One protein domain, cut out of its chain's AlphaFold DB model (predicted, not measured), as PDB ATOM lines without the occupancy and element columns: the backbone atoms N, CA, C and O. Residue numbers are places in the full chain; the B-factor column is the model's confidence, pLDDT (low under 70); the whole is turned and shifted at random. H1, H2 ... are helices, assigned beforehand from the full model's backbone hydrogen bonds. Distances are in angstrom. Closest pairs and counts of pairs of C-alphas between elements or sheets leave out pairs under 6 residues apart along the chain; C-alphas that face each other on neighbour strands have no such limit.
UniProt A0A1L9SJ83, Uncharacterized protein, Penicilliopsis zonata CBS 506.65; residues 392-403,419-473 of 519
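This is residues 392 to 403 and 419 to 473 of the 519 residues of an uncharacterized protein of Penicilliopsis zonata CBS 506.65 (UniProt A0A1L9SJ83). Four helices follow one another in a horseshoe: the two longer ones, H1 and H4, run opposite ways as its two sides, and the short H2 and H3 make the bend between them. Residues 392 to 403, with no named element, dip toward the middle at Leu 396, between the last residues of H1 and the first residues of H4. The printed part has 67 residues, with four named helices in the order H1, H2, H3, H4 and no named strand; it is all helix. It is compact, with a radius of gyration of the C-alphas of 12.3 A and spans of 34 by 30 by 17 A.

H1, residues 419 to 431, and H2, residues 434 to 441, only just touch, with 3 pairs of C-alphas within 8 A, and touch only at the corner by their link. H1 does so with residues 430 to 431 alone; the closest C-alphas, of Leu 430 and Glu 436, are 5.6 A apart, and the lines are about perpendicular at 77 degrees. H2 and H3, residues 444 to 451, are close but not clearly touching: their closest C-alphas, of Gln 441 and Cys 447, are 6.7 A apart. Their lines are about perpendicular, at 81 degrees. H3 and H4, residues 456 to 469, form a helical hairpin, at a steep tilt of 39 degrees, opposite ways. They touch, H4 with residues 456 to 459 alone; the closest C-alphas, of Lys 450 and Pro 456, are 7.3 A apart. H4 is near H1 and near H2, while H1 and H3 are apart. In H1, H2, H3 and H4 every O i to N i+4 pair is within hydrogen-bond range.

H1 is 18.2 A long, from C-alpha 419 at (-6.902, 25.191, 17.690). H2 and H3 are each 10.3 A long. H4 is 19.8 A long and ends with C-alpha 469 at (5.637, 24.766, 13.317).

The C-alphas farthest apart, of Ala 419 and Gly 453, are 34.4 A apart. Residues 404 to 418 are not printed, and C-alphas 403 and 419 are 21.2 A apart across the cut. The links H1 to H2, H2 to H3 and H3 to H4 are tight. Mean pLDDT of the printed part is 75.6; residues 392 to 394, 399 to 403 and 469 to 473 are under 70.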
ATOM      1  N   PRO A 392       1.342  40.943  -9.977       52.62
ATOM      2  CA  PRO A 392       0.274  39.964 -10.190       52.62
ATOM      3  C   PRO A 392       0.468  38.600  -9.504       52.62
ATOM      4  O   PRO A 392      -0.373  37.720  -9.669       52.62
ATOM      5  N   SER A 393       1.573  38.370  -8.795       59.22
ATOM      6  CA  SER A 393       1.904  37.072  -8.198       59.22
ATOM      7  C   SER A 393       2.666  37.267  -6.894       59.22
ATOM      8  O   SER A 393       3.855  36.978  -6.800       59.22
ATOM      9  N   GLU A 394       1.977  37.805  -5.894       69.25
ATOM     10  CA  GLU A 394       2.471  37.795  -4.524       69.25
ATOM     11  C   GLU A 394       2.516  36.338  -4.012       69.25
ATOM     12  O   GLU A 394       1.474  35.684  -3.988       69.25
ATOM     13  N   PRO A 395       3.686  35.793  -3.624       73.25
ATOM     14  CA  PRO A 395       3.842  34.358  -3.344       73.25
ATOM     15  C   PRO A 395       2.979  33.802  -2.205       73.25
ATOM     16  O   PRO A 395       2.595  32.631  -2.223       73.25
ATOM     17  N   LEU A 396       2.685  34.642  -1.207       75.44
ATOM     18  CA  LEU A 396       1.849  34.288  -0.057       75.44
ATOM     19  C   LEU A 396       0.355  34.295  -0.400       75.44
ATOM     20  O   LEU A 396      -0.423  33.588   0.249       75.44
ATOM     21  N   HIS A 397      -0.031  35.066  -1.417       79.38
ATOM     22  CA  HIS A 397      -1.413  35.236  -1.826       79.38
ATOM     23  C   HIS A 397      -1.871  34.034  -2.655       79.38
ATOM     24  O   HIS A 397      -1.236  33.672  -3.646       79.38
ATOM     25  N   ILE A 398      -3.008  33.440  -2.297       72.31
ATOM     26  CA  ILE A 398      -3.694  32.481  -3.169       72.31
ATOM     27  C   ILE A 398      -4.976  33.134  -3.661       72.31
ATOM     28  O   ILE A 398      -5.733  33.682  -2.871       72.31
ATOM     29  N   SER A 399      -5.249  33.056  -4.963       62.84
ATOM     30  CA  SER A 399      -6.572  33.426  -5.463       62.84
ATOM     31  C   SER A 399      -7.638  32.467  -4.922       62.84
ATOM     32  O   SER A 399      -7.418  31.256  -4.876       62.84
ATOM     33  N   GLU A 400      -8.834  32.975  -4.613       63.84
ATOM     34  CA  GLU A 400     -10.016  32.164  -4.271       63.84
ATOM     35  C   GLU A 400     -10.275  31.013  -5.263       63.84
ATOM     36  O   GLU A 400     -10.804  29.970  -4.882       63.84
ATOM     37  N   LEU A 401      -9.872  31.178  -6.528       58.31
ATOM     38  CA  LEU A 401     -10.034  30.177  -7.584       58.31
ATOM     39  C   LEU A 401      -8.930  29.103  -7.597       58.31
ATOM     40  O   LEU A 401      -9.150  27.996  -8.088       58.31
ATOM     41  N   GLU A 402      -7.741  29.432  -7.090       59.62
ATOM     42  CA  GLU A 402      -6.561  28.560  -7.096       59.62
ATOM     43  C   GLU A 402      -6.384  27.785  -5.789       59.62
ATOM     44  O   GLU A 402      -5.586  26.851  -5.767       59.62
ATOM     45  N   ASP A 403      -7.122  28.128  -4.727       61.38
ATOM     46  CA  ASP A 403      -7.055  27.443  -3.435       61.38
ATOM     47  C   ASP A 403      -7.654  26.022  -3.536       61.38
ATOM     48  O   ASP A 403      -8.876  25.848  -3.615       61.38
ATOM     49  N   ALA A 419      -8.124  24.398  17.841       76.31
ATOM     50  CA  ALA A 419      -6.902  25.191  17.690       76.31
ATOM     51  C   ALA A 419      -6.333  25.082  16.267       76.31
ATOM     52  O   ALA A 419      -5.974  26.084  15.658       76.31
ATOM     53  N   GLU A 420      -6.332  23.873  15.702       76.44
ATOM     54  CA  GLU A 420      -5.906  23.636  14.321       76.44
ATOM     55  C   GLU A 420      -6.851  24.305  13.314       76.44
ATOM     56  O   GLU A 420      -6.401  24.856  12.315       76.44
ATOM     57  N   PHE A 421      -8.158  24.295  13.592       77.88
ATOM     58  CA  PHE A 421      -9.152  24.981  12.771       77.88
ATOM     59  C   PHE A 421      -8.946  26.495  12.777       77.88
ATOM     60  O   PHE A 421      -8.909  27.095  11.710       77.88
ATOM     61  N   ILE A 422      -8.779  27.104  13.956       78.81
ATOM     62  CA  ILE A 422      -8.538  28.547  14.083       78.81
ATOM     63  C   ILE A 422      -7.224  28.925  13.393       78.81
ATOM     64  O   ILE A 422      -7.216  29.852  12.593       78.81
ATOM     65  N   SER A 423      -6.138  28.184  13.636       79.88
ATOM     66  CA  SER A 423      -4.830  28.433  13.009       79.88
ATOM     67  C   SER A 423      -4.905  28.377  11.478       79.88
ATOM     68  O   SER A 423      -4.400  29.274  10.803       79.88
ATOM     69  N   LYS A 424      -5.600  27.375  10.920       79.44
ATOM     70  CA  LYS A 424      -5.839  27.288   9.474       79.44
ATOM     71  C   LYS A 424      -6.724  28.422   8.978       79.44
ATOM     72  O   LYS A 424      -6.424  28.988   7.936       79.44
ATOM     73  N   TRP A 425      -7.795  28.754   9.700       82.12
ATOM     74  CA  TRP A 425      -8.711  29.831   9.326       82.12
ATOM     75  C   TRP A 425      -8.002  31.183   9.271       82.12
ATOM     76  O   TRP A 425      -8.152  31.882   8.279       82.12
ATOM     77  N   ILE A 426      -7.174  31.515  10.266       82.50
ATOM     78  CA  ILE A 426      -6.373  32.746  10.262       82.50
ATOM     79  C   ILE A 426      -5.391  32.740   9.087       82.50
ATOM     80  O   ILE A 426      -5.322  33.727   8.365       82.50
ATOM     81  N   LEU A 427      -4.688  31.627   8.839       83.62
ATOM     82  CA  LEU A 427      -3.798  31.518   7.678       83.62
ATOM     83  C   LEU A 427      -4.552  31.727   6.364       83.62
ATOM     84  O   LEU A 427      -4.043  32.356   5.449       83.62
ATOM     85  N   HIS A 428      -5.764  31.196   6.260       82.06
ATOM     86  CA  HIS A 428      -6.607  31.394   5.093       82.06
ATOM     87  C   HIS A 428      -7.039  32.856   4.957       82.06
ATOM     88  O   HIS A 428      -6.895  33.411   3.880       82.06
ATOM     89  N   GLN A 429      -7.473  33.514   6.036       81.62
ATOM     90  CA  GLN A 429      -7.765  34.950   5.993       81.62
ATOM     91  C   GLN A 429      -6.545  35.765   5.545       81.62
ATOM     92  O   GLN A 429      -6.673  36.609   4.669       81.62
ATOM     93  N   LEU A 430      -5.360  35.455   6.077       84.75
ATOM     94  CA  LEU A 430      -4.105  36.092   5.684       84.75
ATOM     95  C   LEU A 430      -3.814  35.873   4.191       84.75
ATOM     96  O   LEU A 430      -3.599  36.826   3.463       84.75
ATOM     97  N   ARG A 431      -3.846  34.628   3.706       83.06
ATOM     98  CA  ARG A 431      -3.483  34.288   2.315       83.06
ATOM     99  C   ARG A 431      -4.467  34.799   1.262       83.06
ATOM    100  O   ARG A 431      -4.112  34.829   0.088       83.06
ATOM    101  N   HIS A 432      -5.676  35.167   1.675       76.94
ATOM    102  CA  HIS A 432      -6.715  35.738   0.814       76.94
ATOM    103  C   HIS A 432      -6.894  37.250   1.017       76.94
ATOM    104  O   HIS A 432      -7.741  37.841   0.357       76.94
ATOM    105  N   SER A 433      -6.116  37.882   1.905       79.50
ATOM    106  CA  SER A 433      -6.134  39.331   2.120       79.50
ATOM    107  C   SER A 433      -4.774  39.933   1.803       79.50
ATOM    108  O   SER A 433      -3.824  39.827   2.580       79.50
ATOM    109  N   ARG A 434      -4.676  40.629   0.669       75.56
ATOM    110  CA  ARG A 434      -3.433  41.309   0.266       75.56
ATOM    111  C   ARG A 434      -3.005  42.386   1.251       75.56
ATOM    112  O   ARG A 434      -1.814  42.606   1.438       75.56
ATOM    113  N   VAL A 435      -3.967  43.038   1.902       71.44
ATOM    114  CA  VAL A 435      -3.694  44.051   2.929       71.44
ATOM    115  C   VAL A 435      -2.969  43.426   4.117       71.44
ATOM    116  O   VAL A 435      -1.957  43.957   4.574       71.44
ATOM    117  N   GLU A 436      -3.438  42.273   4.590       79.81
ATOM    118  CA  GLU A 436      -2.808  41.570   5.709       79.81
ATOM    119  C   GLU A 436      -1.451  40.965   5.323       79.81
ATOM    120  O   GLU A 436      -0.515  40.993   6.124       79.81
ATOM    121  N   ILE A 437      -1.292  40.491   4.082       79.56
ATOM    122  CA  ILE A 437       0.015  40.047   3.572       79.56
ATOM    123  C   ILE A 437       0.999  41.218   3.519       79.56
ATOM    124  O   ILE A 437       2.135  41.073   3.969       79.56
ATOM    125  N   PHE A 438       0.572  42.377   3.019       74.81
ATOM    126  CA  PHE A 438       1.406  43.572   2.987       74.81
ATOM    127  C   PHE A 438       1.814  43.995   4.399       74.81
ATOM    128  O   PHE A 438       3.001  44.162   4.670       74.81
ATOM    129  N   ARG A 439       0.858  44.068   5.338       75.25
ATOM    130  CA  ARG A 439       1.139  44.346   6.756       75.25
ATOM    131  C   ARG A 439       2.185  43.394   7.319       75.25
ATOM    132  O   ARG A 439       3.150  43.846   7.935       75.25
ATOM    133  N   LEU A 440       2.036  42.098   7.055       77.81
ATOM    134  CA  LEU A 440       3.003  41.092   7.470       77.81
ATOM    135  C   LEU A 440       4.385  41.373   6.866       77.81
ATOM    136  O   LEU A 440       5.361  41.460   7.601       77.81
ATOM    137  N   GLN A 441       4.483  41.580   5.553       74.88
ATOM    138  CA  GLN A 441       5.759  41.851   4.880       74.88
ATOM    139  C   GLN A 441       6.450  43.123   5.376       74.88
ATOM    140  O   GLN A 441       7.677  43.177   5.393       74.88
ATOM    141  N   THR A 442       5.678  44.122   5.797       71.50
ATOM    142  CA  THR A 442       6.212  45.372   6.344       71.50
ATOM    143  C   THR A 442       6.659  45.286   7.804       71.50
ATOM    144  O   THR A 442       7.196  46.253   8.347       71.50
ATOM    145  N   MET A 443       6.482  44.136   8.466       77.19
ATOM    146  CA  MET A 443       7.037  43.929   9.800       77.19
ATOM    147  C   MET A 443       8.558  44.077   9.759       77.19
ATOM    148  O   MET A 443       9.232  43.512   8.898       77.19
ATOM    149  N   THR A 444       9.111  44.797  10.736       73.25
ATOM    150  CA  THR A 444      10.539  45.150  10.802       73.25
ATOM    151  C   THR A 444      11.469  43.950  10.651       73.25
ATOM    152  O   THR A 444      12.535  44.065  10.053       73.25
ATOM    153  N   ASP A 445      11.072  42.785  11.151       75.19
ATOM    154  CA  ASP A 445      11.874  41.569  11.063       75.19
ATOM    155  C   ASP A 445      11.859  40.928   9.668       75.19
ATOM    156  O   ASP A 445      12.873  40.377   9.244       75.19
ATOM    157  N   LEU A 446      10.759  41.055   8.920       77.62
ATOM    158  CA  LEU A 446      10.673  40.601   7.529       77.62
ATOM    159  C   LEU A 446      11.326  41.605   6.568       77.62
ATOM    160  O   LEU A 446      12.000  41.191   5.624       77.62
ATOM    161  N   CYS A 447      11.237  42.907   6.864       75.50
ATOM    162  CA  CYS A 447      11.995  43.942   6.159       75.50
ATOM    163  C   CYS A 447      13.508  43.706   6.261       75.50
ATOM    164  O   CYS A 447      14.186  43.735   5.238       75.50
ATOM    165  N   LYS A 448      14.032  43.374   7.451       80.50
ATOM    166  CA  LYS A 448      15.458  43.033   7.625       80.50
ATOM    167  C   LYS A 448      15.881  41.842   6.766       80.50
ATOM    168  O   LYS A 448      16.933  41.893   6.146       80.50
ATOM    169  N   LEU A 449      15.058  40.793   6.673       80.88
ATOM    170  CA  LEU A 449      15.364  39.642   5.811       80.88
ATOM    171  C   LEU A 449      15.418  40.037   4.330       80.88
ATOM    172  O   LEU A 449      16.299  39.591   3.596       80.88
ATOM    173  N   LYS A 450      14.512  40.915   3.892       80.88
ATOM    174  CA  LYS A 450      14.525  41.464   2.532       80.88
ATOM    175  C   LYS A 450      15.774  42.319   2.278       80.88
ATOM    176  O   LYS A 450      16.388  42.198   1.221       80.88
ATOM    177  N   GLU A 451      16.177  43.145   3.242       82.75
ATOM    178  CA  GLU A 451      17.417  43.937   3.192       82.75
ATOM    179  C   GLU A 451      18.676  43.057   3.180       82.75
ATOM    180  O   GLU A 451      19.635  43.358   2.467       82.75
ATOM    181  N   ASP A 452      18.635  41.921   3.880       84.62
ATOM    182  CA  ASP A 452      19.670  40.883   3.874       84.62
ATOM    183  C   ASP A 452      19.720  40.087   2.552       84.62
ATOM    184  O   ASP A 452      20.565  39.202   2.380       84.62
ATOM    185  N   GLY A 453      18.848  40.414   1.591       84.50
ATOM    186  CA  GLY A 453      18.854  39.880   0.231       84.50
ATOM    187  C   GLY A 453      18.074  38.580   0.046       84.50
ATOM    188  O   GLY A 453      18.295  37.897  -0.955       84.50
ATOM    189  N   TRP A 454      17.189  38.226   0.981       84.31
ATOM    190  CA  TRP A 454      16.309  37.066   0.830       84.31
ATOM    191  C   TRP A 454      15.264  37.308  -0.260       84.31
ATOM    192  O   TRP A 454      14.687  38.395  -0.363       84.31
ATOM    193  N   ASP A 455      15.001  36.278  -1.063       83.75
ATOM    194  CA  ASP A 455      13.994  36.347  -2.122       83.75
ATOM    195  C   ASP A 455      12.573  36.332  -1.517       83.75
ATOM    196  O   ASP A 455      12.326  35.583  -0.565       83.75
ATOM    197  N   PRO A 456      11.591  37.093  -2.042       78.00
ATOM    198  CA  PRO A 456      10.227  37.088  -1.509       78.00
ATOM    199  C   PRO A 456       9.564  35.702  -1.486       78.00
ATOM    200  O   PRO A 456       8.734  35.440  -0.614       78.00
ATOM    201  N   LEU A 457       9.939  34.798  -2.401       80.06
ATOM    202  CA  LEU A 457       9.488  33.401  -2.387       80.06
ATOM    203  C   LEU A 457      10.057  32.637  -1.186       80.06
ATOM    204  O   LEU A 457       9.319  31.928  -0.507       80.06
ATOM    205  N   GLU A 458      11.339  32.829  -0.876       82.25
ATOM    206  CA  GLU A 458      11.994  32.203   0.278       82.25
ATOM    207  C   GLU A 458      11.420  32.726   1.598       82.25
ATOM    208  O   GLU A 458      11.206  31.949   2.526       82.25
ATOM    209  N   ILE A 459      11.115  34.026   1.672       82.94
ATOM    210  CA  ILE A 459      10.452  34.635   2.834       82.94
ATOM    211  C   ILE A 459       9.039  34.062   2.999       82.94
ATOM    212  O   ILE A 459       8.645  33.696   4.104       82.94
ATOM    213  N   SER A 460       8.286  33.940   1.904       82.44
ATOM    214  CA  SER A 460       6.953  33.328   1.894       82.44
ATOM    215  C   SER A 460       6.980  31.880   2.394       82.44
ATOM    216  O   SER A 460       6.228  31.517   3.301       82.44
ATOM    217  N   ASP A 461       7.884  31.062   1.853       81.88
ATOM    218  CA  ASP A 461       8.052  29.666   2.261       81.88
ATOM    219  C   ASP A 461       8.477  29.554   3.730       81.88
ATOM    220  O   ASP A 461       7.990  28.684   4.456       81.88
ATOM    221  N   LEU A 462       9.339  30.464   4.194       84.06
ATOM    222  CA  LEU A 462       9.763  30.549   5.588       84.06
ATOM    223  C   LEU A 462       8.581  30.860   6.511       84.06
ATOM    224  O   LEU A 462       8.389  30.165   7.509       84.06
ATOM    225  N   VAL A 463       7.768  31.863   6.170       83.69
ATOM    226  CA  VAL A 463       6.567  32.242   6.930       83.69
ATOM    227  C   VAL A 463       5.602  31.064   7.025       83.69
ATOM    228  O   VAL A 463       5.155  30.736   8.122       83.69
ATOM    229  N   LEU A 464       5.320  30.382   5.911       83.06
ATOM    230  CA  LEU A 464       4.430  29.218   5.896       83.06
ATOM    231  C   LEU A 464       5.000  28.048   6.708       83.06
ATOM    232  O   LEU A 464       4.269  27.410   7.468       83.06
ATOM    233  N   ALA A 465       6.306  27.795   6.603       82.31
ATOM    234  CA  ALA A 465       6.973  26.770   7.393       82.31
ATOM    235  C   ALA A 465       6.870  27.076   8.893       82.31
ATOM    236  O   ALA A 465       6.467  26.202   9.658       82.31
ATOM    237  N   TYR A 466       7.165  28.303   9.328       81.25
ATOM    238  CA  TYR A 466       7.045  28.692  10.737       81.25
ATOM    239  C   TYR A 466       5.599  28.681  11.232       81.25
ATOM    240  O   TYR A 466       5.354  28.202  12.337       81.25
ATOM    241  N   TRP A 467       4.639  29.123  10.413       82.12
ATOM    242  CA  TRP A 467       3.215  29.075  10.751       82.12
ATOM    243  C   TRP A 467       2.761  27.651  11.069       82.12
ATOM    244  O   TRP A 467       1.967  27.415  11.983       82.12
ATOM    245  N   ASP A 468       3.297  26.673  10.335       70.81
ATOM    246  CA  ASP A 468       2.971  25.278  10.564       70.81
ATOM    247  C   ASP A 468       3.673  24.649  11.774       70.81
ATOM    248  O   ASP A 468       3.127  23.685  12.328       70.81
ATOM    249  N   HIS A 469       4.821  25.201  12.177       69.19
ATOM    250  CA  HIS A 469       5.637  24.766  13.317       69.19
ATOM    251  C   HIS A 469       5.306  25.491  14.629       69.19
ATOM    252  O   HIS A 469       5.847  25.112  15.665       69.19
ATOM    253  N   ASP A 470       4.431  26.499  14.612       67.50
ATOM    254  CA  ASP A 470       4.006  27.181  15.829       67.50
ATOM    255  C   ASP A 470       3.300  26.203  16.797       67.50
ATOM    256  O   ASP A 470       2.319  25.518  16.469       67.50
ATOM    257  N   ASP A 471       3.813  26.141  18.029       53.91
ATOM    258  CA  ASP A 471       3.393  25.235  19.107       53.91
ATOM    259  C   ASP A 471       1.955  25.500  19.597       53.91
ATOM    260  O   ASP A 471       1.424  24.786  20.460       53.91
ATOM    261  N   THR A 472       1.266  26.493  19.031       54.53
ATOM    262  CA  THR A 472      -0.170  26.725  19.235       54.53
ATOM    263  C   THR A 472      -1.025  25.513  18.848       54.53
ATOM    264  O   THR A 472      -2.073  25.293  19.461       54.53
ATOM    265  N   LYS A 473      -0.552  24.647  17.937       52.22
ATOM    266  CA  LYS A 473      -1.204  23.367  17.584       52.22
ATOM    267  C   LYS A 473      -1.083  22.286  18.671       52.22
ATOM    268  O   LYS A 473      -1.939  21.401  18.749       52.22
TER     269      LYS A 473